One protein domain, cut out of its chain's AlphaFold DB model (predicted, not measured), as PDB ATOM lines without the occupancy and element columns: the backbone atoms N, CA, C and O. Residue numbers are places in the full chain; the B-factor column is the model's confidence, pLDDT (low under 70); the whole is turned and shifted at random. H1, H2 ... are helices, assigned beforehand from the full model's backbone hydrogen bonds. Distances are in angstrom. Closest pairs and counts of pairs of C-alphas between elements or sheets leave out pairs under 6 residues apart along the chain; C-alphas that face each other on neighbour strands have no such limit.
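What this domain is: This is residues 40 to 158 of the 332 residues of an uncharacterized protein of Komagataeibacter melaceti (UniProt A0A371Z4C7). Two long helices, H3 and H6, run crosswise without meeting, and the short helix H5 packs between them, against the first part of H3 and the first half of H6. H4 packs on H3 farther along, H2 packs on the last part of H6, and H1 caps this end of the domain by packing on H2. The printed part has 119 residues, with six named helices in the order H1 to H6 and no named strand; its class is all helix. It is compact, with a radius of gyration of the C-alphas of 13.4 A, and rounded, spanning 39 by 33 by 21 A.

How they stand to each other: Start with H1, residues 41 to 47, which touches H2, residues 59 to 66, about perpendicular at 76 degrees; the closest C-alphas, of Ala 47 and Gly 62, are 4.2 A apart. H2 touches residues 148 to 156 of H6, residues 139 to 156, at a steep tilt of 53 degrees, the same way; look at the C-alphas of Ala 65 and Gln 152, the closest, 4.2 A apart. Go on to H3, residues 79 to 98, which forms a helical hairpin with H4, residues 109 to 118: its residues 89 to 94 touch H4, closest at the C-alphas of Ala 93 and Leu 117, 5.2 A. Residues 79 to 86 of H3 touch H5, residues 123 to 130, about perpendicular at 81 degrees, closest at the C-alphas of Ala 83 and Ala 128, 5.6 A. H5 and H6 form another helical hairpin, at a shallow tilt of 33 degrees, only just short of steep; the closest C-alphas, of Ser 130 and Gln 142, are 4.1 A apart. Helix packing is mostly crossed, with 1 of 7 touching pairs at a shallow tilt. H3 and H6 are apart. In H1, H3, H4, H5 and H6 every O i to N i+4 pair is within hydrogen-bond range; in H2, 3 of 4 are.

Where its parts are: Find C-alpha 41 at (98.130, 112.586, 133.076), where H1 begins; it is 9.9 A long, and H2 10.5 A. From C-alpha 79 at (126.291, 118.642, 136.939), H3 runs 29.0 A. H4 measures 14.3 A and H5 10.3 A. H6 runs 25.8 A to C-alpha 156 at (104.934, 124.446, 126.487).

The domain as a whole: The C-alphas farthest apart, of Gly 76 and Pro 106, are 39.6 A apart. The printed part has no cut. The links H1 to H2 and H2 to H3 are long. In the B-factor column, residue 40 and residues 99 to 108 are under 70; the mean pLDDT of the printed part is 86.9.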
ATOM      1  N   ASP A  40     101.830 112.234 135.947       63.72
ATOM      2  CA  ASP A  40     100.898 113.325 135.681       63.72
ATOM      3  C   ASP A  40     100.195 113.015 134.343       63.72
ATOM      4  O   ASP A  40     100.873 112.853 133.318       63.72
ATOM      5  N   PRO A  41      98.855 112.892 134.307       71.38
ATOM      6  CA  PRO A  41      98.130 112.586 133.076       71.38
ATOM      7  C   PRO A  41      98.404 113.602 131.953       71.38
ATOM      8  O   PRO A  41      98.263 113.261 130.778       71.38
ATOM      9  N   LEU A  42      98.830 114.827 132.280       77.06
ATOM     10  CA  LEU A  42      99.272 115.826 131.307       77.06
ATOM     11  C   LEU A  42     100.673 115.536 130.757       77.06
ATOM     12  O   LEU A  42     100.892 115.720 129.560       77.06
ATOM     13  N   ALA A  43     101.604 115.040 131.578       80.25
ATOM     14  CA  ALA A  43     102.923 114.612 131.104       80.25
ATOM     15  C   ALA A  43     102.793 113.445 130.110       80.25
ATOM     16  O   ALA A  43     103.439 113.451 129.060       80.25
ATOM     17  N   ALA A  44     101.878 112.507 130.374       80.56
ATOM     18  CA  ALA A  44     101.534 111.437 129.439       80.56
ATOM     19  C   ALA A  44     100.878 111.958 128.137       80.56
ATOM     20  O   ALA A  44     101.181 111.456 127.053       80.56
ATOM     21  N   ASP A  45     100.025 112.996 128.198       83.31
ATOM     22  CA  ASP A  45      99.454 113.630 126.991       83.31
ATOM     23  C   ASP A  45     100.539 114.307 126.136       83.31
ATOM     24  O   ASP A  45     100.449 114.283 124.908       83.31
ATOM     25  N   PHE A  46     101.582 114.877 126.753       86.38
ATOM     26  CA  PHE A  46     102.729 115.436 126.031       86.38
ATOM     27  C   PHE A  46     103.680 114.368 125.483       86.38
ATOM     28  O   PHE A  46     104.218 114.547 124.387       86.38
ATOM     29  N   ALA A  47     103.846 113.239 126.178       89.19
ATOM     30  CA  ALA A  47     104.709 112.137 125.745       89.19
ATOM     31  C   ALA A  47     104.354 111.611 124.340       89.19
ATOM     32  O   ALA A  47     105.236 111.189 123.596       89.19
ATOM     33  N   ARG A  48     103.086 111.728 123.907       86.81
ATOM     34  CA  ARG A  48     102.650 111.339 122.548       86.81
ATOM     35  C   ARG A  48     103.387 112.068 121.419       86.81
ATOM     36  O   ARG A  48     103.427 111.576 120.297       86.81
ATOM     37  N   PHE A  49     103.930 113.254 121.696       87.81
ATOM     38  CA  PHE A  49     104.693 114.046 120.728       87.81
ATOM     39  C   PHE A  49     106.165 113.629 120.645       87.81
ATOM     40  O   PHE A  49     106.922 114.199 119.858       87.81
ATOM     41  N   PHE A  50     106.555 112.623 121.426       90.19
ATOM     42  CA  PHE A  50     107.877 112.020 121.450       90.19
ATOM     43  C   PHE A  50     107.753 110.518 121.167       90.19
ATOM     44  O   PHE A  50     107.991 109.707 122.058       90.19
ATOM     45  N   PRO A  51     107.362 110.108 119.943       89.25
ATOM     46  CA  PRO A  51     107.203 108.694 119.630       89.25
ATOM     47  C   PRO A  51     108.525 107.949 119.831       89.25
ATOM     48  O   PRO A  51     109.571 108.396 119.356       89.25
ATOM     49  N   THR A  52     108.457 106.820 120.525       89.62
ATOM     50  CA  THR A  52     109.563 105.906 120.829       89.62
ATOM     51  C   THR A  52     109.272 104.520 120.257       89.62
ATOM     52  O   THR A  52     108.191 104.252 119.724       89.62
ATOM     53  N   LEU A  53     110.249 103.619 120.329       86.06
ATOM     54  CA  LEU A  53     110.005 102.206 120.059       86.06
ATOM     55  C   LEU A  53     109.072 101.590 121.107       86.06
ATOM     56  O   LEU A  53     109.026 102.019 122.259       86.06
ATOM     57  N   ALA A  54     108.350 100.545 120.697       79.75
ATOM     58  CA  ALA A  54     107.430  99.830 121.573       79.75
ATOM     59  C   ALA A  54     108.122  99.379 122.873       79.75
ATOM     60  O   ALA A  54     109.203  98.793 122.836       79.75
ATOM     61  N   GLY A  55     107.475  99.646 124.010       76.88
ATOM     62  CA  GLY A  55     107.983  99.303 125.341       76.88
ATOM     63  C   GLY A  55     108.899 100.349 125.985       76.88
ATOM     64  O   GLY A  55     109.304 100.144 127.123       76.88
ATOM     65  N   MET A  56     109.201 101.462 125.306       83.94
ATOM     66  CA  MET A  56     110.001 102.561 125.861       83.94
ATOM     67  C   MET A  56     109.106 103.735 126.256       83.94
ATOM     68  O   MET A  56     108.388 104.276 125.414       83.94
ATOM     69  N   ASP A  57     109.177 104.150 127.518       87.75
ATOM     70  CA  ASP A  57     108.405 105.276 128.041       87.75
ATOM     71  C   ASP A  57     109.111 106.620 127.790       87.75
ATOM     72  O   ASP A  57     110.286 106.781 128.115       87.75
ATOM     73  N   ALA A  58     108.377 107.579 127.217       90.75
ATOM     74  CA  ALA A  58     108.824 108.946 126.943       90.75
ATOM     75  C   ALA A  58     108.222 109.979 127.913       90.75
ATOM     76  O   ALA A  58     108.263 111.183 127.642       90.75
ATOM     77  N   THR A  59     107.648 109.536 129.034       90.50
ATOM     78  CA  THR A  59     107.017 110.427 130.016       90.50
ATOM     79  C   THR A  59     107.991 111.471 130.562       90.50
ATOM     80  O   THR A  59     107.575 112.609 130.756       90.50
ATOM     81  N   ALA A  60     109.289 111.173 130.710       92.50
ATOM     82  CA  ALA A  60     110.278 112.178 131.127       92.50
ATOM     83  C   ALA A  60     110.430 113.321 130.100       92.50
ATOM     84  O   ALA A  60     110.531 114.491 130.481       92.50
ATOM     85  N   LEU A  61     110.356 113.012 128.797       93.62
ATOM     86  CA  LEU A  61     110.354 114.029 127.740       93.62
ATOM     87  C   LEU A  61     109.085 114.886 127.789       93.62
ATOM     88  O   LEU A  61     109.176 116.108 127.660       93.62
ATOM     89  N   GLY A  62     107.924 114.260 128.009       91.06
ATOM     90  CA  GLY A  62     106.648 114.959 128.181       91.06
ATOM     91  C   GLY A  62     106.614 115.839 129.434       91.06
ATOM     92  O   GLY A  62     106.160 116.980 129.375       91.06
ATOM     93  N   LEU A  63     107.163 115.347 130.545       91.00
ATOM     94  CA  LEU A  63     107.263 116.075 131.805       91.00
ATOM     95  C   LEU A  63     108.122 117.332 131.657       91.00
ATOM     96  O   LEU A  63     107.728 118.380 132.151       91.00
ATOM     97  N   GLY A  64     109.218 117.279 130.891       92.31
ATOM     98  CA  GLY A  64     110.048 118.460 130.630       92.31
ATOM     99  C   GLY A  64     109.364 119.572 129.819       92.31
ATOM    100  O   GLY A  64     109.844 120.703 129.840       92.31
ATOM    101  N   ALA A  65     108.249 119.290 129.130       90.94
ATOM    102  CA  ALA A  65     107.404 120.320 128.512       90.94
ATOM    103  C   ALA A  65     106.416 120.952 129.512       90.94
ATOM    104  O   ALA A  65     106.028 122.108 129.360       90.94
ATOM    105  N   LEU A  66     105.997 120.196 130.528       89.69
ATOM    106  CA  LEU A  66     105.040 120.637 131.544       89.69
ATOM    107  C   LEU A  66     105.725 121.394 132.691       89.69
ATOM    108  O   LEU A  66     105.252 122.448 133.124       89.69
ATOM    109  N   ASP A  67     106.839 120.847 133.169       91.19
ATOM    110  CA  ASP A  67     107.639 121.368 134.266       91.19
ATOM    111  C   ASP A  67     109.139 121.219 133.941       91.19
ATOM    112  O   ASP A  67     109.724 120.153 134.151       91.19
ATOM    113  N   PRO A  68     109.791 122.272 133.415       92.69
ATOM    114  CA  PRO A  68     111.205 122.218 133.044       92.69
ATOM    115  C   PRO A  68     112.159 122.088 134.245       92.69
ATOM    116  O   PRO A  68     113.332 121.773 134.043       92.69
ATOM    117  N   ALA A  69     111.685 122.296 135.481       91.12
ATOM    118  CA  ALA A  69     112.450 122.026 136.700       91.12
ATOM    119  C   ALA A  69     112.292 120.588 137.207       91.12
ATOM    120  O   ALA A  69     113.023 120.198 138.121       91.12
ATOM    121  N   ALA A  70     111.366 119.800 136.653       90.81
ATOM    122  CA  ALA A  70     111.163 118.433 137.097       90.81
ATOM    123  C   ALA A  70     112.419 117.592 136.839       90.81
ATOM    124  O   ALA A  70     112.954 117.532 135.728       90.81
ATOM    125  N   MET A  71     112.881 116.926 137.893       89.06
ATOM    126  CA  MET A  71     114.058 116.065 137.866       89.06
ATOM    127  C   MET A  71     113.626 114.637 138.166       89.06
ATOM    128  O   MET A  71     112.958 114.387 139.168       89.06
ATOM    129  N   SER A  72     114.029 113.711 137.303       88.88
ATOM    130  CA  SER A  72     113.892 112.273 137.529       88.88
ATOM    131  C   SER A  72     115.291 111.674 137.609       88.88
ATOM    132  O   SER A  72     115.823 111.491 138.700       88.88
ATOM    133  N   LEU A  73     115.939 111.493 136.460       93.00
ATOM    134  CA  LEU A  73     117.320 111.030 136.356       93.00
ATOM    135  C   LEU A  73     118.320 111.988 137.023       93.00
ATOM    136  O   LEU A  73     119.305 111.534 137.596       93.00
ATOM    137  N   SER A  74     118.072 113.296 136.973       93.25
ATOM    138  CA  SER A  74     118.975 114.332 137.495       93.25
ATOM    139  C   SER A  74     118.801 114.627 138.992       93.25
ATOM    140  O   SER A  74     119.512 115.474 139.535       93.25
ATOM    141  N   ALA A  75     117.845 113.986 139.671       92.31
ATOM    142  CA  ALA A  75     117.460 114.355 141.031       92.31
ATOM    143  C   ALA A  75     118.616 114.174 142.033       92.31
ATOM    144  O   ALA A  75     119.155 113.083 142.201       92.31
ATOM    145  N   GLY A  76     118.985 115.259 142.722       88.62
ATOM    146  CA  GLY A  76     120.039 115.252 143.743       88.62
ATOM    147  C   GLY A  76     121.469 115.108 143.206       88.62
ATOM    148  O   GLY A  76     122.399 115.031 144.006       88.62
ATOM    149  N   LEU A  77     121.655 115.095 141.885       89.12
ATOM    150  CA  LEU A  77     122.955 114.916 141.249       89.12
ATOM    151  C   LEU A  77     123.648 116.259 140.977       89.12
ATOM    152  O   LEU A  77     123.015 117.267 140.653       89.12
ATOM    153  N   SER A  78     124.977 116.271 141.066       89.06
ATOM    154  CA  SER A  78     125.798 117.375 140.562       89.06
ATOM    155  C   SER A  78     125.796 117.420 139.026       89.06
ATOM    156  O   SER A  78     125.548 116.401 138.379       89.06
ATOM    157  N   PRO A  79     126.163 118.554 138.396       85.88
ATOM    158  CA  PRO A  79     126.291 118.642 136.939       85.88
ATOM    159  C   PRO A  79     127.126 117.522 136.303       85.88
ATOM    160  O   PRO A  79     126.769 116.985 135.254       85.88
ATOM    161  N   GLN A  80     128.228 117.128 136.949       89.00
ATOM    162  CA  GLN A  80     129.087 116.063 136.437       89.00
ATOM    163  C   GLN A  80     128.428 114.686 136.542       89.00
ATOM    164  O   GLN A  80     128.615 113.853 135.655       89.00
ATOM    165  N   GLU A  81     127.683 114.439 137.618       92.44
ATOM    166  CA  GLU A  81     126.944 113.191 137.830       92.44
ATOM    167  C   GLU A  81     125.750 113.082 136.885       92.44
ATOM    168  O   GLU A  81     125.535 112.013 136.325       92.44
ATOM    169  N   ILE A  82     125.059 114.192 136.607       93.50
ATOM    170  CA  ILE A  82     123.983 114.263 135.611       93.50
ATOM    171  C   ILE A  82     124.499 113.820 134.238       93.50
ATOM    172  O   ILE A  82     123.892 112.970 133.591       93.50
ATOM    173  N   ALA A  83     125.655 114.333 133.804       94.81
ATOM    174  CA  ALA A  83     126.252 113.953 132.524       94.81
ATOM    175  C   ALA A  83     126.614 112.457 132.461       94.81
ATOM    176  O   ALA A  83     126.397 111.800 131.443       94.81
ATOM    177  N   MET A  84     127.143 111.896 133.553       96.25
ATOM    178  CA  MET A  84     127.456 110.464 133.623       96.25
ATOM    179  C   MET A  84     126.193 109.600 133.614       96.25
ATOM    180  O   MET A  84     126.142 108.611 132.884       96.25
ATOM    181  N   ALA A  85     125.169 109.984 134.378       96.31
ATOM    182  CA  ALA A  85     123.891 109.284 134.423       96.31
ATOM    183  C   ALA A  85     123.180 109.327 133.060       96.31
ATOM    184  O   ALA A  85     122.681 108.303 132.591       96.31
ATOM    185  N   ALA A  86     123.213 110.473 132.372       97.44
ATOM    186  CA  ALA A  86     122.671 110.614 131.025       97.44
ATOM    187  C   ALA A  86     123.399 109.703 130.025       97.44
ATOM    188  O   ALA A  86     122.749 108.975 129.274       97.44
ATOM    189  N   ARG A  87     124.740 109.672 130.052       97.75
ATOM    190  CA  ARG A  87     125.536 108.770 129.204       97.75
ATOM    191  C   ARG A  87     125.188 107.302 129.455       97.75
ATOM    192  O   ARG A  87     124.912 106.583 128.501       97.75
ATOM    193  N   ALA A  88     125.134 106.886 130.722       96.69
ATOM    194  CA  ALA A  88     124.778 105.520 131.098       96.69
ATOM    195  C   ALA A  88     123.370 105.137 130.608       96.69
ATOM    196  O   ALA A  88     123.196 104.071 130.016       96.69
ATOM    197  N   SER A  89     122.384 106.027 130.770       95.75
ATOM    198  CA  SER A  89     121.021 105.809 130.267       95.75
ATOM    199  C   SER A  89     120.973 105.695 128.741       95.75
ATOM    200  O   SER A  89     120.240 104.861 128.209       95.75
ATOM    201  N   MET A  90     121.726 106.529 128.022       95.38
ATOM    202  CA  MET A  90     121.782 106.474 126.559       95.38
ATOM    203  C   MET A  90     122.483 105.204 126.068       95.38
ATOM    204  O   MET A  90     122.058 104.620 125.073       95.38
ATOM    205  N   ASP A  91     123.523 104.740 126.762       94.12
ATOM    206  CA  ASP A  91     124.238 103.504 126.425       94.12
ATOM    207  C   ASP A  91     123.362 102.261 126.637       94.12
ATOM    208  O   ASP A  91     123.346 101.359 125.795       94.12
ATOM    209  N   GLU A  92     122.560 102.242 127.705       91.50
ATOM    210  CA  GLU A  92     121.543 101.209 127.944       91.50
ATOM    211  C   GLU A  92     120.485 101.189 126.825       91.50
ATOM    212  O   GLU A  92     120.146 100.128 126.280       91.50
ATOM    213  N   ALA A  93     120.001 102.367 126.415       90.25
ATOM    214  CA  ALA A  93     119.069 102.485 125.298       90.25
ATOM    215  C   ALA A  93     119.711 102.014 123.978       90.25
ATOM    216  O   ALA A  93     119.093 101.266 123.220       90.25
ATOM    217  N   HIS A  94     120.974 102.365 123.725       89.12
ATOM    218  CA  HIS A  94     121.729 101.883 122.567       89.12
ATOM    219  C   HIS A  94     121.856 100.356 122.538       89.12
ATOM    220  O   HIS A  94     121.652  99.751 121.481       89.12
ATOM    221  N   ALA A  95     122.162  99.719 123.670       87.81
ATOM    222  CA  ALA A  95     122.238  98.261 123.769       87.81
ATOM    223  C   ALA A  95     120.882  97.597 123.463       87.81
ATOM    224  O   ALA A  95     120.815  96.587 122.760       87.81
ATOM    225  N   SER A  96     119.788  98.219 123.904       81.38
ATOM    226  CA  SER A  96     118.426  97.747 123.630       81.38
ATOM    227  C   SER A  96     118.049  97.848 122.141       81.38
ATOM    228  O   SER A  96     117.311  97.008 121.623       81.38
ATOM    229  N   LEU A  97     118.596  98.834 121.418       79.50
ATOM    230  CA  LEU A  97     118.386  98.998 119.974       79.50
ATOM    231  C   LEU A  97     119.153  97.977 119.126       79.50
ATOM    232  O   LEU A  97     118.665  97.559 118.073       79.50
ATOM    233  N   THR A  98     120.354  97.583 119.549       72.94
ATOM    234  CA  THR A  98     121.180  96.614 118.812       72.94
ATOM    235  C   THR A  98     120.731  95.167 119.036       72.94
ATOM    236  O   THR A  98     120.966  94.324 118.173       72.94
ATOM    237  N   GLY A  99     120.007  94.894 120.128       63.31
ATOM    238  CA  GLY A  99     119.503  93.571 120.517       63.31
ATOM    239  C   GLY A  99     118.317  92.999 119.720       63.31
ATOM    240  O   GLY A  99     117.860  91.911 120.055       63.31
ATOM    241  N   GLY A 100     117.820  93.675 118.673       57.44
ATOM    242  CA  GLY A 100     116.825  93.108 117.739       57.44
ATOM    243  C   GLY A 100     115.478  93.836 117.626       57.44
ATOM    244  O   GLY A 100     114.663  93.451 116.796       57.44
ATOM    245  N   ASN A 101     115.253  94.923 118.368       55.66
ATOM    246  CA  ASN A 101     114.002  95.701 118.325       55.66
ATOM    247  C   ASN A 101     113.965  96.786 117.232       55.66
ATOM    248  O   ASN A 101     113.231  97.763 117.354       55.66
ATOM    249  N   ARG A 102     114.758  96.660 116.159       56.72
ATOM    250  CA  ARG A 102     114.823  97.682 115.103       56.72
ATOM    251  C   ARG A 102     113.673  97.499 114.097       56.72
ATOM    252  O   ARG A 102     113.651  96.480 113.408       56.72
ATOM    253  N   PRO A 103     112.756  98.470 113.943       54.91
ATOM    254  CA  PRO A 103     111.731  98.418 112.905       54.91
ATOM    255  C   PRO A 103     112.347  98.419 111.500       54.91
ATOM    256  O   PRO A 103     113.363  99.077 111.257       54.91
ATOM    257  N   ALA A 104     111.701  97.724 110.560       51.41
ATOM    258  CA  ALA A 104     111.959  97.901 109.134       51.41
ATOM    259  C   ALA A 104     111.535  99.330 108.728       51.41
ATOM    260  O   ALA A 104     110.434  99.765 109.051       51.41
ATOM    261  N   ALA A 105     112.445 100.081 108.108       52.00
ATOM    262  CA  ALA A 105     112.400 101.543 108.019       52.00
ATOM    263  C   ALA A 105     111.241 102.145 107.193       52.00
ATOM    264  O   ALA A 105     110.893 101.620 106.134       52.00
ATOM    265  N   PRO A 106     110.769 103.330 107.625       51.78
ATOM    266  CA  PRO A 106     110.606 104.524 106.784       51.78
ATOM    267  C   PRO A 106     111.372 105.747 107.355       51.78
ATOM    268  O   PRO A 106     111.997 105.652 108.412       51.78
ATOM    269  N   ASP A 107     111.329 106.893 106.662       53.78
ATOM    270  CA  ASP A 107     112.075 108.137 106.966       53.78
ATOM    271  C   ASP A 107     111.876 108.690 108.402       53.78
ATOM    272  O   ASP A 107     112.756 109.368 108.936       53.78
ATOM    273  N   ASP A 108     110.793 108.310 109.091       60.78
ATOM    274  CA  ASP A 108     110.508 108.665 110.494       60.78
ATOM    275  C   ASP A 108     111.362 107.907 111.532       60.78
ATOM    276  O   ASP A 108     111.343 108.217 112.729       60.78
ATOM    277  N   LEU A 109     112.150 106.915 111.099       76.56
ATOM    278  CA  LEU A 109     112.919 106.063 112.004       76.56
ATOM    279  C   LEU A 109     113.972 106.849 112.797       76.56
ATOM    280  O   LEU A 109     114.242 106.510 113.948       76.56
ATOM    281  N   TYR A 110     114.551 107.908 112.220       83.12
ATOM    282  CA  TYR A 110     115.551 108.712 112.927       83.12
ATOM    283  C   TYR A 110     114.954 109.396 114.160       83.12
ATOM    284  O   TYR A 110     115.534 109.323 115.241       83.12
ATOM    285  N   ALA A 111     113.780 110.019 114.020       84.69
ATOM    286  CA  ALA A 111     113.123 110.704 115.127       84.69
ATOM    287  C   ALA A 111     112.733 109.728 116.241       84.69
ATOM    288  O   ALA A 111     112.988 110.008 117.410       84.69
ATOM    289  N   ILE A 112     112.194 108.563 115.873       87.56
ATOM    290  CA  ILE A 112     111.823 107.514 116.826       87.56
ATOM    291  C   ILE A 112     113.057 106.968 117.553       87.56
ATOM    292  O   ILE A 112     113.036 106.833 118.775       87.56
ATOM    293  N   ILE A 113     114.149 106.687 116.832       89.00
ATOM    294  CA  ILE A 113     115.405 106.214 117.431       89.00
ATOM    295  C   ILE A 113     115.974 107.269 118.378       89.00
ATOM    296  O   ILE A 113     116.282 106.943 119.520       89.00
ATOM    297  N   ARG A 114     116.068 108.529 117.942       92.69
ATOM    298  CA  ARG A 114     116.540 109.639 118.776       92.69
ATOM    299  C   ARG A 114     115.726 109.754 120.061       92.69
ATOM    300  O   ARG A 114     116.296 109.762 121.148       92.69
ATOM    301  N   ASN A 115     114.402 109.827 119.939       93.62
ATOM    302  CA  ASN A 115     113.515 109.932 121.093       93.62
ATOM    303  C   ASN A 115     113.694 108.722 122.015       93.62
ATOM    304  O   ASN A 115     113.748 108.894 123.220       93.62
ATOM    305  N   THR A 116     113.855 107.517 121.458       92.62
ATOM    306  CA  THR A 116     114.090 106.286 122.230       92.62
ATOM    307  C   THR A 116     115.393 106.341 123.023       92.62
ATOM    308  O   THR A 116     115.408 105.971 124.194       92.62
ATOM    309  N   LEU A 117     116.477 106.831 122.414       94.00
ATOM    310  CA  LEU A 117     117.774 106.988 123.079       94.00
ATOM    311  C   LEU A 117     117.719 107.959 124.261       94.00
ATOM    312  O   LEU A 117     118.466 107.800 125.221       94.00
ATOM    313  N   MET A 118     116.839 108.955 124.186       96.50
ATOM    314  CA  MET A 118     116.754 110.053 125.148       96.50
ATOM    315  C   MET A 118     115.483 110.013 126.006       96.50
ATOM    316  O   MET A 118     115.243 110.931 126.780       96.50
ATOM    317  N   ALA A 119     114.673 108.955 125.897       94.38
ATOM    318  CA  ALA A 119     113.313 108.903 126.441       94.38
ATOM    319  C   ALA A 119     113.252 109.076 127.967       94.38
ATOM    320  O   ALA A 119     112.285 109.624 128.492       94.38
ATOM    321  N   ARG A 120     114.310 108.632 128.656       94.25
ATOM    322  CA  ARG A 120     114.464 108.666 130.119       94.25
ATOM    323  C   ARG A 120     115.191 109.912 130.633       94.25
ATOM    324  O   ARG A 120     115.361 110.056 131.839       94.25
ATOM    325  N   LEU A 121     115.665 110.782 129.742       96.94
ATOM    326  CA  LEU A 121     116.383 111.990 130.132       96.94
ATOM    327  C   LEU A 121     115.370 113.080 130.491       96.94
ATOM    328  O   LEU A 121     114.577 113.498 129.647       96.94
ATOM    329  N   ASP A 122     115.415 113.567 131.732       96.25
ATOM    330  CA  ASP A 122     114.743 114.822 132.071       96.25
ATOM    331  C   ASP A 122     115.424 116.021 131.389       96.25
ATOM    332  O   ASP A 122     116.513 115.917 130.815       96.25
ATOM    333  N   ARG A 123     114.772 117.189 131.444       96.31
ATOM    334  CA  ARG A 123     115.263 118.402 130.780       96.31
ATOM    335  C   ARG A 123     116.677 118.777 131.223       96.31
ATOM    336  O   ARG A 123     117.500 119.138 130.387       96.31
ATOM    337  N   THR A 124     116.988 118.643 132.511       95.06
ATOM    338  CA  THR A 124     118.318 118.974 133.037       95.06
ATOM    339  C   THR A 124     119.388 118.047 132.450       95.06
ATOM    340  O   THR A 124     120.449 118.514 132.028       95.06
ATOM    341  N   ALA A 125     119.092 116.750 132.335       97.00
ATOM    342  CA  ALA A 125     119.967 115.789 131.675       97.00
ATOM    343  C   ALA A 125     120.137 116.101 130.181       97.00
ATOM    344  O   ALA A 125     121.263 116.104 129.688       97.00
ATOM    345  N   LEU A 126     119.058 116.445 129.468       97.69
ATOM    346  CA  LEU A 126     119.132 116.891 128.069       97.69
ATOM    347  C   LEU A 126     120.015 118.137 127.906       97.69
ATOM    348  O   LEU A 126     120.799 118.209 126.959       97.69
ATOM    349  N   VAL A 127     119.946 119.095 128.837       95.56
ATOM    350  CA  VAL A 127     120.841 120.260 128.834       95.56
ATOM    351  C   VAL A 127     122.294 119.810 128.970       95.56
ATOM    352  O   VAL A 127     123.108 120.239 128.154       95.56
ATOM    353  N   ALA A 128     122.614 118.901 129.897       94.31
ATOM    354  CA  ALA A 128     123.977 118.383 130.071       94.31
ATOM    355  C   ALA A 128     124.500 117.655 128.818       94.31
ATOM    356  O   ALA A 128     125.671 117.808 128.452       94.31
ATOM    357  N   VAL A 129     123.630 116.918 128.113       96.62
ATOM    358  CA  VAL A 129     123.956 116.337 126.799       96.62
ATOM    359  C   VAL A 129     124.246 117.440 125.782       96.62
ATOM    360  O   VAL A 129     125.280 117.408 125.114       96.62
ATOM    361  N   SER A 130     123.369 118.441 125.671       94.31
ATOM    362  CA  SER A 130     123.468 119.505 124.662       94.31
ATOM    363  C   SER A 130     124.692 120.413 124.842       94.31
ATOM    364  O   SER A 130     125.301 120.840 123.858       94.31
ATOM    365  N   THR A 131     125.098 120.672 126.090       87.31
ATOM    366  CA  THR A 131     126.288 121.465 126.434       87.31
ATOM    367  C   THR A 131     127.574 120.647 126.370       87.31
ATOM    368  O   THR A 131     128.664 121.205 126.514       87.31
ATOM    369  N   ASN A 132     127.459 119.343 126.100       89.69
ATOM    370  CA  ASN A 132     128.548 118.380 126.115       89.69
ATOM    371  C   ASN A 132     129.330 118.395 127.433       89.69
ATOM    372  O   ASN A 132     130.565 118.438 127.439       89.69
ATOM    373  N   GLU A 133     128.609 118.388 128.551       81.00
ATOM    374  CA  GLU A 133     129.207 118.346 129.878       81.00
ATOM    375  C   GLU A 133     130.200 117.165 129.953       81.00
ATOM    376  O   GLU A 133     129.885 116.027 129.601       81.00
ATOM    377  N   ARG A 134     131.451 117.459 130.338       81.12
ATOM    378  CA  ARG A 134     132.606 116.531 130.350       81.12
ATOM    379  C   ARG A 134     133.072 115.950 129.005       81.12
ATOM    380  O   ARG A 134     134.003 115.145 129.005       81.12
ATOM    381  N   GLY A 135     132.508 116.354 127.870       89.19
ATOM    382  CA  GLY A 135     132.937 115.840 126.567       89.19
ATOM    383  C   GLY A 135     132.476 114.407 126.273       89.19
ATOM    384  O   GLY A 135     133.112 113.731 125.467       89.19
ATOM    385  N   LEU A 136     131.421 113.933 126.946       89.56
ATOM    386  CA  LEU A 136     130.931 112.548 126.861       89.56
ATOM    387  C   LEU A 136     130.001 112.288 125.667       89.56
ATOM    388  O   LEU A 136     129.676 111.133 125.387       89.56
ATOM    389  N   PHE A 137     129.553 113.341 124.985       94.00
ATOM    390  CA  PHE A 137     128.506 113.258 123.975       94.00
ATOM    391  C   PHE A 137     129.030 113.656 122.603       94.00
ATOM    392  O   PHE A 137     129.732 114.658 122.417       94.00
ATOM    393  N   THR A 138     128.651 112.875 121.602       93.06
ATOM    394  CA  THR A 138     128.936 113.179 120.204       93.06
ATOM    395  C   THR A 138     128.181 114.428 119.757       93.06
ATOM    396  O   THR A 138     127.205 114.865 120.370       93.06
ATOM    397  N   ARG A 139     128.608 115.019 118.635       92.75
ATOM    398  CA  ARG A 139     127.926 116.201 118.094       92.75
ATOM    399  C   ARG A 139     126.482 115.908 117.680       92.75
ATOM    400  O   ARG A 139     125.632 116.782 117.806       92.75
ATOM    401  N   THR A 140     126.217 114.696 117.198       91.12
ATOM    402  CA  THR A 140     124.866 114.251 116.845       91.12
ATOM    403  C   THR A 140     123.976 114.208 118.080       91.12
ATOM    404  O   THR A 140     122.918 114.819 118.069       91.12
ATOM    405  N   GLU A 141     124.446 113.606 119.175       94.69
ATOM    406  CA  GLU A 141     123.696 113.541 120.436       94.69
ATOM    407  C   GLU A 141     123.446 114.931 121.035       94.69
ATOM    408  O   GLU A 141     122.348 115.209 121.503       94.69
ATOM    409  N   GLN A 142     124.419 115.845 120.955       96.12
ATOM    410  CA  GLN A 142     124.217 117.240 121.369       96.12
ATOM    411  C   GLN A 142     123.089 117.918 120.577       96.12
ATOM    412  O   GLN A 142     122.225 118.573 121.156       96.12
ATOM    413  N   ASN A 143     123.097 117.766 119.247       91.25
ATOM    414  CA  ASN A 143     122.079 118.353 118.375       91.25
ATOM    415  C   ASN A 143     120.705 117.710 118.602       91.25
ATOM    416  O   ASN A 143     119.687 118.393 118.585       91.25
ATOM    417  N   ASP A 144     120.673 116.402 118.825       93.38
ATOM    418  CA  ASP A 144     119.458 115.655 119.117       93.38
ATOM    419  C   ASP A 144     118.832 116.072 120.451       93.38
ATOM    420  O   ASP A 144     117.622 116.291 120.512       93.38
ATOM    421  N   ALA A 145     119.650 116.266 121.489       96.56
ATOM    422  CA  ALA A 145     119.193 116.792 122.767       96.56
ATOM    423  C   ALA A 145     118.662 118.224 122.620       96.56
ATOM    424  O   ALA A 145     117.586 118.530 123.127       96.56
ATOM    425  N   LEU A 146     119.353 119.080 121.855       92.06
ATOM    426  CA  LEU A 146     118.869 120.427 121.541       92.06
ATOM    427  C   LEU A 146     117.512 120.393 120.823       92.06
ATOM    428  O   LEU A 146     116.618 121.156 121.175       92.06
ATOM    429  N   ASN A 147     117.326 119.485 119.861       91.25
ATOM    430  CA  ASN A 147     116.048 119.324 119.169       91.25
ATOM    431  C   ASN A 147     114.919 118.945 120.140       91.25
ATOM    432  O   ASN A 147     113.813 119.467 120.020       91.25
ATOM    433  N   LEU A 148     115.186 118.069 121.114       95.31
ATOM    434  CA  LEU A 148     114.208 117.699 122.141       95.31
ATOM    435  C   LEU A 148     113.915 118.842 123.119       95.31
ATOM    436  O   LEU A 148     112.754 119.052 123.460       95.31
ATOM    437  N   LEU A 149     114.929 119.613 123.522       94.94
ATOM    438  CA  LEU A 149     114.754 120.801 124.367       94.94
ATOM    439  C   LEU A 149     113.872 121.854 123.689       94.94
ATOM    440  O   LEU A 149     112.949 122.369 124.325       94.94
ATOM    441  N   THR A 150     114.119 122.128 122.405       90.88
ATOM    442  CA  THR A 150     113.283 123.011 121.576       90.88
ATOM    443  C   THR A 150     111.867 122.463 121.474       90.88
ATOM    444  O   THR A 150     110.901 123.200 121.632       90.88
ATOM    445  N   ARG A 151     111.722 121.149 121.277       90.75
ATOM    446  CA  ARG A 151     110.412 120.505 121.188       90.75
ATOM    447  C   ARG A 151     109.608 120.626 122.485       90.75
ATOM    448  O   ARG A 151     108.400 120.836 122.431       90.75
ATOM    449  N   GLN A 152     110.258 120.508 123.642       93.94
ATOM    450  CA  GLN A 152     109.623 120.739 124.942       93.94
ATOM    451  C   GLN A 152     109.129 122.185 125.082       93.94
ATOM    452  O   GLN A 152     107.997 122.397 125.507       93.94
ATOM    453  N   GLU A 153     109.932 123.166 124.660       91.06
ATOM    454  CA  GLU A 153     109.558 124.589 124.663       91.06
ATOM    455  C   GLU A 153     108.394 124.883 123.695       91.06
ATOM    456  O   GLU A 153     107.432 125.569 124.043       91.06
ATOM    457  N   GLU A 154     108.412 124.309 122.490       86.56
ATOM    458  CA  GLU A 154     107.308 124.406 121.527       86.56
ATOM    459  C   GLU A 154     105.994 123.910 122.138       86.56
ATOM    460  O   GLU A 154     104.987 124.620 122.120       86.56
ATOM    461  N   LEU A 155     106.014 122.725 122.749       88.06
ATOM    462  CA  LEU A 155     104.845 122.142 123.402       88.06
ATOM    463  C   LEU A 155     104.347 122.996 124.576       88.06
ATOM    464  O   LEU A 155     103.136 123.201 124.699       88.06
ATOM    465  N   ALA A 156     105.259 123.545 125.383       88.12
ATOM    466  CA  ALA A 156     104.934 124.446 126.487       88.12
ATOM    467  C   ALA A 156     104.268 125.751 126.011       88.12
ATOM    468  O   ALA A 156     103.378 126.281 126.674       88.12
ATOM    469  N   THR A 157     104.652 126.248 124.830       83.88
ATOM    470  CA  THR A 157     104.092 127.467 124.213       83.88
ATOM    471  C   THR A 157     102.877 127.203 123.320       83.88
ATOM    472  O   THR A 157     102.401 128.107 122.628       83.88
ATOM    473  N   GLY A 158     102.369 125.967 123.298       78.25
ATOM    474  CA  GLY A 158     101.208 125.576 122.500       78.25
ATOM    475  C   GLY A 158     101.486 125.360 121.008       78.25
ATOM    476  O   GLY A 158     100.532 125.205 120.246       78.25
TER     477      GLY A 158